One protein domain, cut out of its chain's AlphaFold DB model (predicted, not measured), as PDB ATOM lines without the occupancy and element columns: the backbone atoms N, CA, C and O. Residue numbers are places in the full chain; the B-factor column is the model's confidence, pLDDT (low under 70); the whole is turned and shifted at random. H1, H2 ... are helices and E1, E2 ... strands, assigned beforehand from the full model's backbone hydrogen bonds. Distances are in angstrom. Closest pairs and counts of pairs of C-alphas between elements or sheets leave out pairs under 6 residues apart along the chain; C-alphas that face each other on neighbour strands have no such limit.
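AT A GLANCE: This is residues 8 to 83 of the 84 residues of an uncharacterized protein of Gordonia neofelifaecis NRRL B-59395 (UniProt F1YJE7). A strongly twisted sheet, curled like part of a barrel, wraps round one short helix, H1. Five strands, E1 to E5, follow one another side by side as a meander, and the short strand E6 comes after H1 and joins the sheet beside the beginning of E1. The printed part has 76 residues with six named strands and one named helix, in the order E1 E2 E3 E4 E5 H1 E6 along the chain; across the mixed sheet the order is E5 E4 E3 E2 E1 E6, and the class is mostly strand. The whole is compact, with a radius of gyration of the C-alphas of 12.4 A, and elongated in outline, spanning 37 by 23 by 22 A.

IN THESE COORDINATES: The longest strand, E1, is residues 8 to 20, from C-alpha 8 at (-18.528, -28.131, -17.955) to C-alpha 20 at (-12.933, -1.011, -2.891), 31.5 A away; it bends by 68 degrees at residue 13. E2 is residues 24 to 33, 29.6 A long, and E3 is residues 38 to 44, 19.7 A. E4, residues 51 to 56, measures 17.0 A, and E5, residues 62 to 67, measures 16.7 A. H1 is residues 71 to 77, 9.8 A long. E6 is residues 80 to 82, 6.6 A long, and ends with C-alpha 82 at (-22.432, -23.585, -17.202).

HOW THE PARTS SIT: E1 to E5 form a meander, each strand the antiparallel neighbour of the one before and a hairpin with it. E2 and E1 stand at 161 degrees between their directions, with N 18 and O 26 2.8 A apart, within hydrogen-bond range. E3 and E2 stand at 160 degrees, with N 29 and O 41 at 2.8 A. E4 and E3 stand at 153 degrees, with N 42 and O 52 at 2.8 A. E5, an edge strand, stands at 162 degrees to E4, with N 53 and O 65 at 2.8 A. E6, the other edge strand, is parallel to E1, with N 9 and O 81 at 2.9 A. The pairing of E1 is staggered: its residues 8 to 9 pair with E6 and its residues 9 to 20 with E2. H1 is on the sheet, which curls round it; the closest C-alphas of H1 and E5 are those of Val 74 and Ala 67, 5.7 A apart, and those of H1 and E6 are Arg 72 and Leu 82, 6.1 A apart. Every O i to N i+4 pair in H1 is within hydrogen-bond range. E5 and E6 are apart.

THE WHOLE: The two C-alphas farthest apart are those of Gly 22 and Asp 34, 37.9 A, while the first and last printed C-alphas, of Pro 8 and Ile 83, are 6.2 A apart. The printed part has no cut. The link from E3 to E4, with 6 residues, is short; the other links are tight. The mean pLDDT of the printed part is 90.6, and residues 46 to 48, in the link from E3 to E4, are under 70.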
ATOM      1  N   PRO A   8     -17.409 -28.358 -18.858       96.44
ATOM      2  CA  PRO A   8     -18.528 -28.131 -17.955       96.44
ATOM      3  C   PRO A   8     -18.066 -27.501 -16.639       96.44
ATOM      4  O   PRO A   8     -17.059 -27.909 -16.062       96.44
ATOM      5  N   VAL A   9     -18.836 -26.532 -16.144       97.25
ATOM      6  CA  VAL A   9     -18.652 -25.925 -14.820       97.25
ATOM      7  C   VAL A   9     -19.970 -25.868 -14.061       97.25
ATOM      8  O   VAL A   9     -21.018 -25.627 -14.661       97.25
ATOM      9  N   ARG A  10     -19.906 -26.039 -12.740       96.69
ATOM     10  CA  ARG A  10     -21.044 -25.891 -11.818       96.69
ATOM     11  C   ARG A  10     -20.796 -24.746 -10.856       96.69
ATOM     12  O   ARG A  10     -19.655 -24.542 -10.442       96.69
ATOM     13  N   SER A  11     -21.848 -24.011 -10.495       95.06
ATOM     14  CA  SER A  11     -21.736 -22.994  -9.445       95.06
ATOM     15  C   SER A  11     -21.418 -23.674  -8.117       95.06
ATOM     16  O   SER A  11     -22.008 -24.690  -7.756       95.06
ATOM     17  N   THR A  12     -20.470 -23.108  -7.381       95.12
ATOM     18  CA  THR A  12     -20.132 -23.570  -6.027       95.12
ATOM     19  C   THR A  12     -21.061 -22.973  -4.967       95.12
ATOM     20  O   THR A  12     -20.980 -23.343  -3.797       95.12
ATOM     21  N   GLY A  13     -21.903 -22.003  -5.346       93.69
ATOM     22  CA  GLY A  13     -22.671 -21.170  -4.418       93.69
ATOM     23  C   GLY A  13     -21.833 -20.115  -3.683       93.69
ATOM     24  O   GLY A  13     -22.392 -19.293  -2.954       93.69
ATOM     25  N   VAL A  14     -20.508 -20.095  -3.874       94.00
ATOM     26  CA  VAL A  14     -19.636 -19.070  -3.297       94.00
ATOM     27  C   VAL A  14     -19.774 -17.786  -4.103       94.00
ATOM     28  O   VAL A  14     -19.468 -17.727  -5.294       94.00
ATOM     29  N   THR A  15     -20.214 -16.738  -3.412       93.00
ATOM     30  CA  THR A  15     -20.261 -15.372  -3.923       93.00
ATOM     31  C   THR A  15     -19.551 -14.456  -2.942       93.00
ATOM     32  O   THR A  15     -19.688 -14.621  -1.727       93.00
ATOM     33  N   SER A  16     -18.807 -13.475  -3.450       89.50
ATOM     34  CA  SER A  16     -18.250 -12.429  -2.593       89.50
ATOM     35  C   SER A  16     -18.386 -11.057  -3.223       89.50
ATOM     36  O   SER A  16     -18.116 -10.859  -4.406       89.50
ATOM     37  N   THR A  17     -18.704 -10.082  -2.379       89.00
ATOM     38  CA  THR A  17     -18.785  -8.669  -2.741       89.00
ATOM     39  C   THR A  17     -17.757  -7.888  -1.939       89.00
ATOM     40  O   THR A  17     -17.760  -7.909  -0.710       89.00
ATOM     41  N   HIS A  18     -16.902  -7.147  -2.634       84.44
ATOM     42  CA  HIS A  18     -15.878  -6.301  -2.035       84.44
ATOM     43  C   HIS A  18     -16.135  -4.845  -2.402       84.44
ATOM     44  O   HIS A  18     -16.229  -4.503  -3.578       84.44
ATOM     45  N   HIS A  19     -16.229  -3.963  -1.408       84.19
ATOM     46  CA  HIS A  19     -16.226  -2.527  -1.661       84.19
ATOM     47  C   HIS A  19     -14.788  -2.007  -1.619       84.19
ATOM     48  O   HIS A  19     -14.167  -1.949  -0.559       84.19
ATOM     49  N   VAL A  20     -14.264  -1.605  -2.773       78.06
ATOM     50  CA  VAL A  20     -12.933  -1.011  -2.891       78.06
ATOM     51  C   VAL A  20     -13.092   0.506  -2.923       78.06
ATOM     52  O   VAL A  20     -13.599   1.079  -3.894       78.06
ATOM     53  N   ARG A  21     -12.663   1.169  -1.843       79.25
ATOM     54  CA  ARG A  21     -12.765   2.626  -1.691       79.25
ATOM     55  C   ARG A  21     -12.110   3.331  -2.886       79.25
ATOM     56  O   ARG A  21     -10.943   3.103  -3.177       79.25
ATOM     57  N   GLY A  22     -12.867   4.191  -3.566       76.50
ATOM     58  CA  GLY A  22     -12.405   4.934  -4.749       76.50
ATOM     59  C   GLY A  22     -12.496   4.181  -6.085       76.50
ATOM     60  O   GLY A  22     -12.354   4.813  -7.127       76.50
ATOM     61  N   VAL A  23     -12.791   2.876  -6.081       74.00
ATOM     62  CA  VAL A  23     -12.934   2.054  -7.299       74.00
ATOM     63  C   VAL A  23     -14.401   1.670  -7.522       74.00
ATOM     64  O   VAL A  23     -14.960   1.973  -8.581       74.00
ATOM     65  N   GLY A  24     -15.059   1.105  -6.503       79.12
ATOM     66  CA  GLY A  24     -16.459   0.676  -6.560       79.12
ATOM     67  C   GLY A  24     -16.696  -0.667  -5.870       79.12
ATOM     68  O   GLY A  24     -15.876  -1.117  -5.072       79.12
ATOM     69  N   HIS A  25     -17.830  -1.303  -6.174       83.69
ATOM     70  CA  HIS A  25     -18.085  -2.683  -5.759       83.69
ATOM     71  C   HIS A  25     -17.484  -3.652  -6.772       83.69
ATOM     72  O   HIS A  25     -17.578  -3.424  -7.976       83.69
ATOM     73  N   HIS A  26     -16.897  -4.723  -6.264       85.88
ATOM     74  CA  HIS A  26     -16.374  -5.839  -7.024       85.88
ATOM     75  C   HIS A  26     -17.066  -7.109  -6.541       85.88
ATOM     76  O   HIS A  26     -16.839  -7.545  -5.409       85.88
ATOM     77  N   ASP A  27     -17.916  -7.665  -7.390       89.19
ATOM     78  CA  ASP A  27     -18.623  -8.912  -7.143       89.19
ATOM     79  C   ASP A  27     -17.879 -10.050  -7.838       89.19
ATOM     80  O   ASP A  27     -17.292  -9.861  -8.905       89.19
ATOM     81  N   HIS A  28     -17.885 -11.235  -7.241       91.25
ATOM     82  CA  HIS A  28     -17.481 -12.448  -7.931       91.25
ATOM     83  C   HIS A  28     -18.327 -13.648  -7.526       91.25
ATOM     84  O   HIS A  28     -18.796 -13.736  -6.390       91.25
ATOM     85  N   GLU A  29     -18.467 -14.574  -8.464       94.94
ATOM     86  CA  GLU A  29     -19.072 -15.888  -8.300       94.94
ATOM     87  C   GLU A  29     -18.060 -16.957  -8.714       94.94
ATOM     88  O   GLU A  29     -17.270 -16.765  -9.648       94.94
ATOM     89  N   GLU A  30     -18.068 -18.080  -8.003       96.44
ATOM     90  CA  GLU A  30     -17.129 -19.167  -8.233       96.44
ATOM     91  C   GLU A  30     -17.806 -20.421  -8.760       96.44
ATOM     92  O   GLU A  30     -18.848 -20.865  -8.271       96.44
ATOM     93  N   TYR A  31     -17.118 -21.046  -9.702       96.50
ATOM     94  CA  TYR A  31     -17.506 -22.271 -10.361       96.50
ATOM     95  C   TYR A  31     -16.375 -23.292 -10.273       96.50
ATOM     96  O   TYR A  31     -15.209 -22.946 -10.048       96.50
ATOM     97  N   VAL A  32     -16.725 -24.555 -10.473       96.81
ATOM     98  CA  VAL A  32     -15.779 -25.669 -10.469       96.81
ATOM     99  C   VAL A  32     -16.061 -26.604 -11.639       96.81
ATOM    100  O   VAL A  32     -17.222 -26.884 -11.957       96.81
ATOM    101  N   THR A  33     -15.002 -27.046 -12.305       96.00
ATOM    102  CA  THR A  33     -15.030 -28.104 -13.326       96.00
ATOM    103  C   THR A  33     -15.060 -29.493 -12.676       96.00
ATOM    104  O   THR A  33     -14.840 -29.642 -11.474       96.00
ATOM    105  N   ASP A  34     -15.292 -30.541 -13.470       93.75
ATOM    106  CA  ASP A  34     -15.250 -31.930 -12.979       93.75
ATOM    107  C   ASP A  34     -13.857 -32.353 -12.469       93.75
ATOM    108  O   ASP A  34     -13.760 -33.186 -11.568       93.75
ATOM    109  N   ASP A  35     -12.782 -31.766 -13.008       92.94
ATOM    110  CA  ASP A  35     -11.397 -32.019 -12.582       92.94
ATOM    111  C   ASP A  35     -10.948 -31.173 -11.373       92.94
ATOM    112  O   ASP A  35      -9.834 -31.339 -10.879       92.94
ATOM    113  N   GLY A  36     -11.821 -30.303 -10.852       93.25
ATOM    114  CA  GLY A  36     -11.544 -29.473  -9.679       93.25
ATOM    115  C   GLY A  36     -10.913 -28.110  -9.980       93.25
ATOM    116  O   GLY A  36     -10.624 -27.360  -9.043       93.25
ATOM    117  N   THR A  37     -10.735 -27.743 -11.251       95.38
ATOM    118  CA  THR A  37     -10.320 -26.390 -11.646       95.38
ATOM    119  C   THR A  37     -11.341 -25.354 -11.180       95.38
ATOM    120  O   THR A  37     -12.525 -25.394 -11.524       95.38
ATOM    121  N   ARG A  38     -10.869 -24.373 -10.404       95.69
ATOM    122  CA  ARG A  38     -11.684 -23.244  -9.941       95.69
ATOM    123  C   ARG A  38     -11.737 -22.162 -11.012       95.69
ATOM    124  O   ARG A  38     -10.703 -21.651 -11.444       95.69
ATOM    125  N   VAL A  39     -12.951 -21.771 -11.374       97.06
ATOM    126  CA  VAL A  39     -13.234 -20.711 -12.343       97.06
ATOM    127  C   VAL A  39     -13.969 -19.587 -11.622       97.06
ATOM    128  O   VAL A  39     -14.984 -19.816 -10.975       97.06
ATOM    129  N   ILE A  40     -13.460 -18.364 -11.709       96.69
ATOM    130  CA  ILE A  40     -14.013 -17.197 -11.017       96.69
ATOM    131  C   ILE A  40     -14.546 -16.230 -12.065       96.69
ATOM    132  O   ILE A  40     -13.789 -15.782 -12.926       96.69
ATOM    133  N   VAL A  41     -15.827 -15.884 -11.977       95.25
ATOM    134  CA  VAL A  41     -16.430 -14.806 -12.767       95.25
ATOM    135  C   VAL A  41     -16.536 -13.585 -11.875       95.25
ATOM    136  O   VAL A  41     -17.173 -13.650 -10.829       95.25
ATOM    137  N   SER A  42     -15.932 -12.470 -12.272       93.25
ATOM    138  CA  SER A  42     -16.003 -11.220 -11.524       93.25
ATOM    139  C   SER A  42     -16.558 -10.056 -12.337       93.25
ATOM    140  O   SER A  42     -16.368  -9.962 -13.552       93.25
ATOM    141  N   GLU A  43     -17.237  -9.152 -11.637       89.31
ATOM    142  CA  GLU A  43     -17.836  -7.927 -12.156       89.31
ATOM    143  C   GLU A  43     -17.424  -6.741 -11.276       89.31
ATOM    144  O   GLU A  43     -17.563  -6.771 -10.053       89.31
ATOM    145  N   TYR A  44     -16.977  -5.649 -11.892       84.12
ATOM    146  CA  TYR A  44     -16.974  -4.352 -11.220       84.12
ATOM    147  C   TYR A  44     -18.345  -3.712 -11.427       84.12
ATOM    148  O   TYR A  44     -18.760  -3.535 -12.569       84.12
ATOM    149  N   ARG A  45     -19.057  -3.333 -10.352       70.44
ATOM    150  CA  ARG A  45     -20.357  -2.645 -10.461       70.44
ATOM    151  C   ARG A  45     -20.185  -1.225 -10.993       70.44
ATOM    152  O   ARG A  45     -20.286  -0.233 -10.267       70.44
ATOM    153  N   ARG A  46     -19.999  -1.143 -12.302       65.69
ATOM    154  CA  ARG A  46     -20.410  -0.053 -13.176       65.69
ATOM    155  C   ARG A  46     -21.043  -0.741 -14.374       65.69
ATOM    156  O   ARG A  46     -20.448  -1.638 -14.951       65.69
ATOM    157  N   ARG A  47     -22.249  -0.315 -14.757       55.72
ATOM    158  CA  ARG A  47     -23.121  -0.953 -15.771       55.72
ATOM    159  C   ARG A  47     -22.478  -1.227 -17.149       55.72
ATOM    160  O   ARG A  47     -23.134  -1.786 -18.019       55.72
ATOM    161  N   THR A  48     -21.254  -0.762 -17.374       69.00
ATOM    162  CA  THR A  48     -20.508  -0.808 -18.636       69.00
ATOM    163  C   THR A  48     -19.239  -1.661 -18.582       69.00
ATOM    164  O   THR A  48     -18.594  -1.831 -19.628       69.00
ATOM    165  N   ASP A  49     -18.865  -2.161 -17.404       80.31
ATOM    166  CA  ASP A  49     -17.616  -2.893 -17.217       80.31
ATOM    167  C   ASP A  49     -17.787  -4.352 -17.681       80.31
ATOM    168  O   ASP A  49     -18.844  -4.953 -17.480       80.31
ATOM    169  N   PRO A  50     -16.800  -4.920 -18.395       88.06
ATOM    170  CA  PRO A  50     -16.851  -6.314 -18.819       88.06
ATOM    171  C   PRO A  50     -16.739  -7.257 -17.615       88.06
ATOM    172  O   PRO A  50     -16.023  -6.964 -16.654       88.06
ATOM    173  N   LEU A  51     -17.377  -8.425 -17.713       92.50
ATOM    174  CA  LEU A  51     -17.107  -9.527 -16.798       92.50
ATOM    175  C   LEU A  51     -15.718 -10.087 -17.089       92.50
ATOM    176  O   LEU A  51     -15.271 -10.117 -18.241       92.50
ATOM    177  N   THR A  52     -15.060 -10.560 -16.041       94.31
ATOM    178  CA  THR A  52     -13.760 -11.218 -16.124       94.31
ATOM    179  C   THR A  52     -13.901 -12.660 -15.663       94.31
ATOM    180  O   THR A  52     -14.305 -12.901 -14.533       94.31
ATOM    181  N   VAL A  53     -13.559 -13.619 -16.519       96.88
ATOM    182  CA  VAL A  53     -13.415 -15.035 -16.159       96.88
ATOM    183  C   VAL A  53     -11.940 -15.287 -15.894       96.88
ATOM    184  O   VAL A  53     -11.111 -15.002 -16.754       96.88
ATOM    185  N   THR A  54     -11.606 -15.800 -14.715       97.44
ATOM    186  CA  THR A  54     -10.241 -16.171 -14.325       97.44
ATOM    187  C   THR A  54     -10.194 -17.641 -13.920       97.44
ATOM    188  O   THR A  54     -11.052 -18.091 -13.165       97.44
ATOM    189  N   TRP A  55      -9.171 -18.362 -14.369       97.12
ATOM    190  CA  TRP A  55      -8.837 -19.708 -13.895       97.12
ATOM    191  C   TRP A  55      -7.317 -19.890 -13.888       97.12
ATOM    192  O   TRP A  55      -6.578 -19.004 -14.323       97.12
ATOM    193  N   TRP A  56      -6.842 -21.012 -13.361       95.69
ATOM    194  CA  TRP A  56      -5.426 -21.366 -13.354       95.69
ATOM    195  C   TRP A  56      -5.249 -22.690 -14.086       95.69
ATOM    196  O   TRP A  56      -6.076 -23.580 -13.917       95.69
ATOM    197  N   ASP A  57      -4.219 -22.787 -14.925       91.69
ATOM    198  CA  ASP A  57      -3.836 -24.060 -15.542       91.69
ATOM    199  C   ASP A  57      -3.067 -24.958 -14.558       91.69
ATOM    200  O   ASP A  57      -2.757 -24.548 -13.437       91.69
ATOM    201  N   ASP A  58      -2.751 -26.182 -14.985       89.88
ATOM    202  CA  ASP A  58      -2.045 -27.182 -14.172       89.88
ATOM    203  C   ASP A  58      -0.647 -26.725 -13.718       89.88
ATOM    204  O   ASP A  58      -0.144 -27.170 -12.685       89.88
ATOM    205  N   ASP A  59      -0.030 -25.791 -14.451       94.38
ATOM    206  CA  ASP A  59       1.245 -25.163 -14.087       94.38
ATOM    207  C   ASP A  59       1.056 -23.987 -13.102       94.38
ATOM    208  O   ASP A  59       2.013 -23.288 -12.751       94.38
ATOM    209  N   GLY A  60      -0.181 -23.729 -12.669       91.81
ATOM    210  CA  GLY A  60      -0.550 -22.621 -11.798       91.81
ATOM    211  C   GLY A  60      -0.501 -21.259 -12.490       91.81
ATOM    212  O   GLY A  60      -0.444 -20.230 -11.805       91.81
ATOM    213  N   ARG A  61      -0.504 -21.194 -13.829       96.12
ATOM    214  CA  ARG A  61      -0.543 -19.912 -14.546       96.12
ATOM    215  C   ARG A  61      -1.969 -19.409 -14.642       96.12
ATOM    216  O   ARG A  61      -2.887 -20.115 -15.052       96.12
ATOM    217  N   ARG A  62      -2.132 -18.134 -14.297       96.44
ATOM    218  CA  ARG A  62      -3.411 -17.437 -14.376       96.44
ATOM    219  C   ARG A  62      -3.802 -17.205 -15.835       96.44
ATOM    220  O   ARG A  62      -3.083 -16.529 -16.567       96.44
ATOM    221  N   GLN A  63      -4.983 -17.680 -16.191       97.50
ATOM    222  CA  GLN A  63      -5.661 -17.434 -17.453       97.50
ATOM    223  C   GLN A  63      -6.822 -16.461 -17.223       97.50
ATOM    224  O   GLN A  63      -7.437 -16.451 -16.152       97.50
ATOM    225  N   GLU A  64      -7.103 -15.602 -18.202       96.50
ATOM    226  CA  GLU A  64      -8.136 -14.576 -18.072       96.50
ATOM    227  C   GLU A  64      -8.822 -14.280 -19.408       96.50
ATOM    228  O   GLU A  64      -8.165 -14.075 -20.428       96.50
ATOM    229  N   VAL A  65     -10.151 -14.177 -19.380       96.00
ATOM    230  CA  VAL A  65     -10.960 -13.662 -20.490       96.00
ATOM    231  C   VAL A  65     -11.855 -12.544 -19.981       96.00
ATOM    232  O   VAL A  65     -12.538 -12.690 -18.970       96.00
ATOM    233  N   ARG A  66     -11.878 -11.422 -20.706       94.38
ATOM    234  CA  ARG A  66     -12.781 -10.298 -20.439       94.38
ATOM    235  C   ARG A  66     -13.753 -10.131 -21.585       94.38
ATOM    236  O   ARG A  66     -13.332  -9.902 -22.718       94.38
ATOM    237  N   ALA A  67     -15.046 -10.189 -21.295       92.62
ATOM    238  CA  ALA A  67     -16.074  -9.938 -22.295       92.62
ATOM    239  C   ALA A  67     -17.322  -9.307 -21.677       92.62
ATOM    240  O   ALA A  67     -17.548  -9.339 -20.468       92.62
ATOM    241  N   ARG A  68     -18.140  -8.696 -22.533       90.25
ATOM    242  CA  ARG A  68     -19.451  -8.171 -22.152       90.25
ATOM    243  C   ARG A  68     -20.514  -9.221 -22.431       90.25
ATOM    244  O   ARG A  68     -20.533  -9.797 -23.515       90.25
ATOM    245  N   GLY A  69     -21.421  -9.414 -21.487       89.00
ATOM    246  CA  GLY A  69     -22.528 -10.349 -21.628       89.00
ATOM    247  C   GLY A  69     -22.973 -10.892 -20.282       89.00
ATOM    248  O   GLY A  69     -22.532 -10.423 -19.237       89.00
ATOM    249  N   SER A  70     -23.849 -11.891 -20.317       90.19
ATOM    250  CA  SER A  70     -24.183 -12.677 -19.131       90.19
ATOM    251  C   SER A  70     -23.007 -13.566 -18.721       90.19
ATOM    252  O   SER A  70     -22.178 -13.918 -19.563       90.19
ATOM    253  N   ALA A  71     -22.979 -14.009 -17.460       89.06
ATOM    254  CA  ALA A  71     -21.976 -14.960 -16.974       89.06
ATOM    255  C   ALA A  71     -21.857 -16.192 -17.892       89.06
ATOM    256  O   ALA A  71     -20.756 -16.571 -18.275       89.06
ATOM    257  N   ARG A  72     -22.989 -16.735 -18.365       92.62
ATOM    258  CA  ARG A  72     -23.031 -17.870 -19.302       92.62
ATOM    259  C   ARG A  72     -22.310 -17.590 -20.627       92.62
ATOM    260  O   ARG A  72     -21.611 -18.462 -21.130       92.62
ATOM    261  N   LEU A  73     -22.470 -16.392 -21.195       92.25
ATOM    262  CA  LEU A  73     -21.824 -16.019 -22.459       92.25
ATOM    263  C   LEU A  73     -20.320 -15.802 -22.278       92.25
ATOM    264  O   LEU A  73     -19.523 -16.215 -23.121       92.25
ATOM    265  N   VAL A  74     -19.928 -15.158 -21.180       93.81
ATOM    266  CA  VAL A  74     -18.515 -14.873 -20.905       93.81
ATOM    267  C   VAL A  74     -17.768 -16.161 -20.536       93.81
ATOM    268  O   VAL A  74     -16.667 -16.366 -21.036       93.81
ATOM    269  N   LEU A  75     -18.397 -17.082 -19.798       95.25
ATOM    270  CA  LEU A  75     -17.890 -18.444 -19.579       95.25
ATOM    271  C   LEU A  75     -17.681 -19.193 -20.901       95.25
ATOM    272  O   LEU A  75     -16.594 -19.715 -21.130       95.25
ATOM    273  N   ALA A  76     -18.659 -19.167 -21.813       95.19
ATOM    274  CA  ALA A  76     -18.522 -19.790 -23.134       95.19
ATOM    275  C   ALA A  76     -17.378 -19.177 -23.955       95.19
ATOM    276  O   ALA A  76     -16.640 -19.895 -24.626       95.19
ATOM    277  N   SER A  77     -17.184 -17.860 -23.849       94.19
ATOM    278  CA  SER A  77     -16.061 -17.156 -24.486       94.19
ATOM    279  C   SER A  77     -14.703 -17.557 -23.896       94.19
ATOM    280  O   SER A  77     -13.683 -17.407 -24.562       94.19
ATOM    281  N   ALA A  78     -14.692 -18.069 -22.663       95.06
ATOM    282  CA  ALA A  78     -13.525 -18.609 -21.973       95.06
ATOM    283  C   ALA A  78     -13.355 -20.132 -22.145       95.06
ATOM    284  O   ALA A  78     -12.420 -20.696 -21.589       95.06
ATOM    285  N   GLY A  79     -14.219 -20.797 -22.921       95.50
ATOM    286  CA  GLY A  79     -14.151 -22.243 -23.151       95.50
ATOM    287  C   GLY A  79     -14.930 -23.094 -22.142       95.50
ATOM    288  O   GLY A  79     -14.802 -24.315 -22.169       95.50
ATOM    289  N   PHE A  80     -15.762 -22.486 -21.292       95.88
ATOM    290  CA  PHE A  80     -16.560 -23.181 -20.278       95.88
ATOM    291  C   PHE A  80     -18.055 -23.190 -20.609       95.88
ATOM    292  O   PHE A  80     -18.584 -22.256 -21.209       95.88
ATOM    293  N   THR A  81     -18.781 -24.210 -20.159       96.06
ATOM    294  CA  THR A  81     -20.246 -24.262 -20.247       96.06
ATOM    295  C   THR A  81     -20.856 -24.436 -18.865       96.06
ATOM    296  O   THR A  81     -20.567 -25.398 -18.161       96.06
ATOM    297  N   LEU A  82     -21.709 -23.490 -18.466       94.56
ATOM    298  CA  LEU A  82     -22.432 -23.585 -17.202       94.56
ATOM    299  C   LEU A  82     -23.493 -24.687 -17.288       94.56
ATOM    300  O   LEU A  82     -24.421 -24.603 -18.111       94.56
ATOM    301  N   ILE A  83     -23.358 -25.675 -16.413       93.31
ATOM    302  CA  ILE A  83     -24.317 -26.753 -16.185       93.31
ATOM    303  C   ILE A  83     -24.875 -26.631 -14.759       93.31
ATOM    304  O   ILE A  83     -24.140 -26.252 -13.846       93.31
TER     305      ILE A  83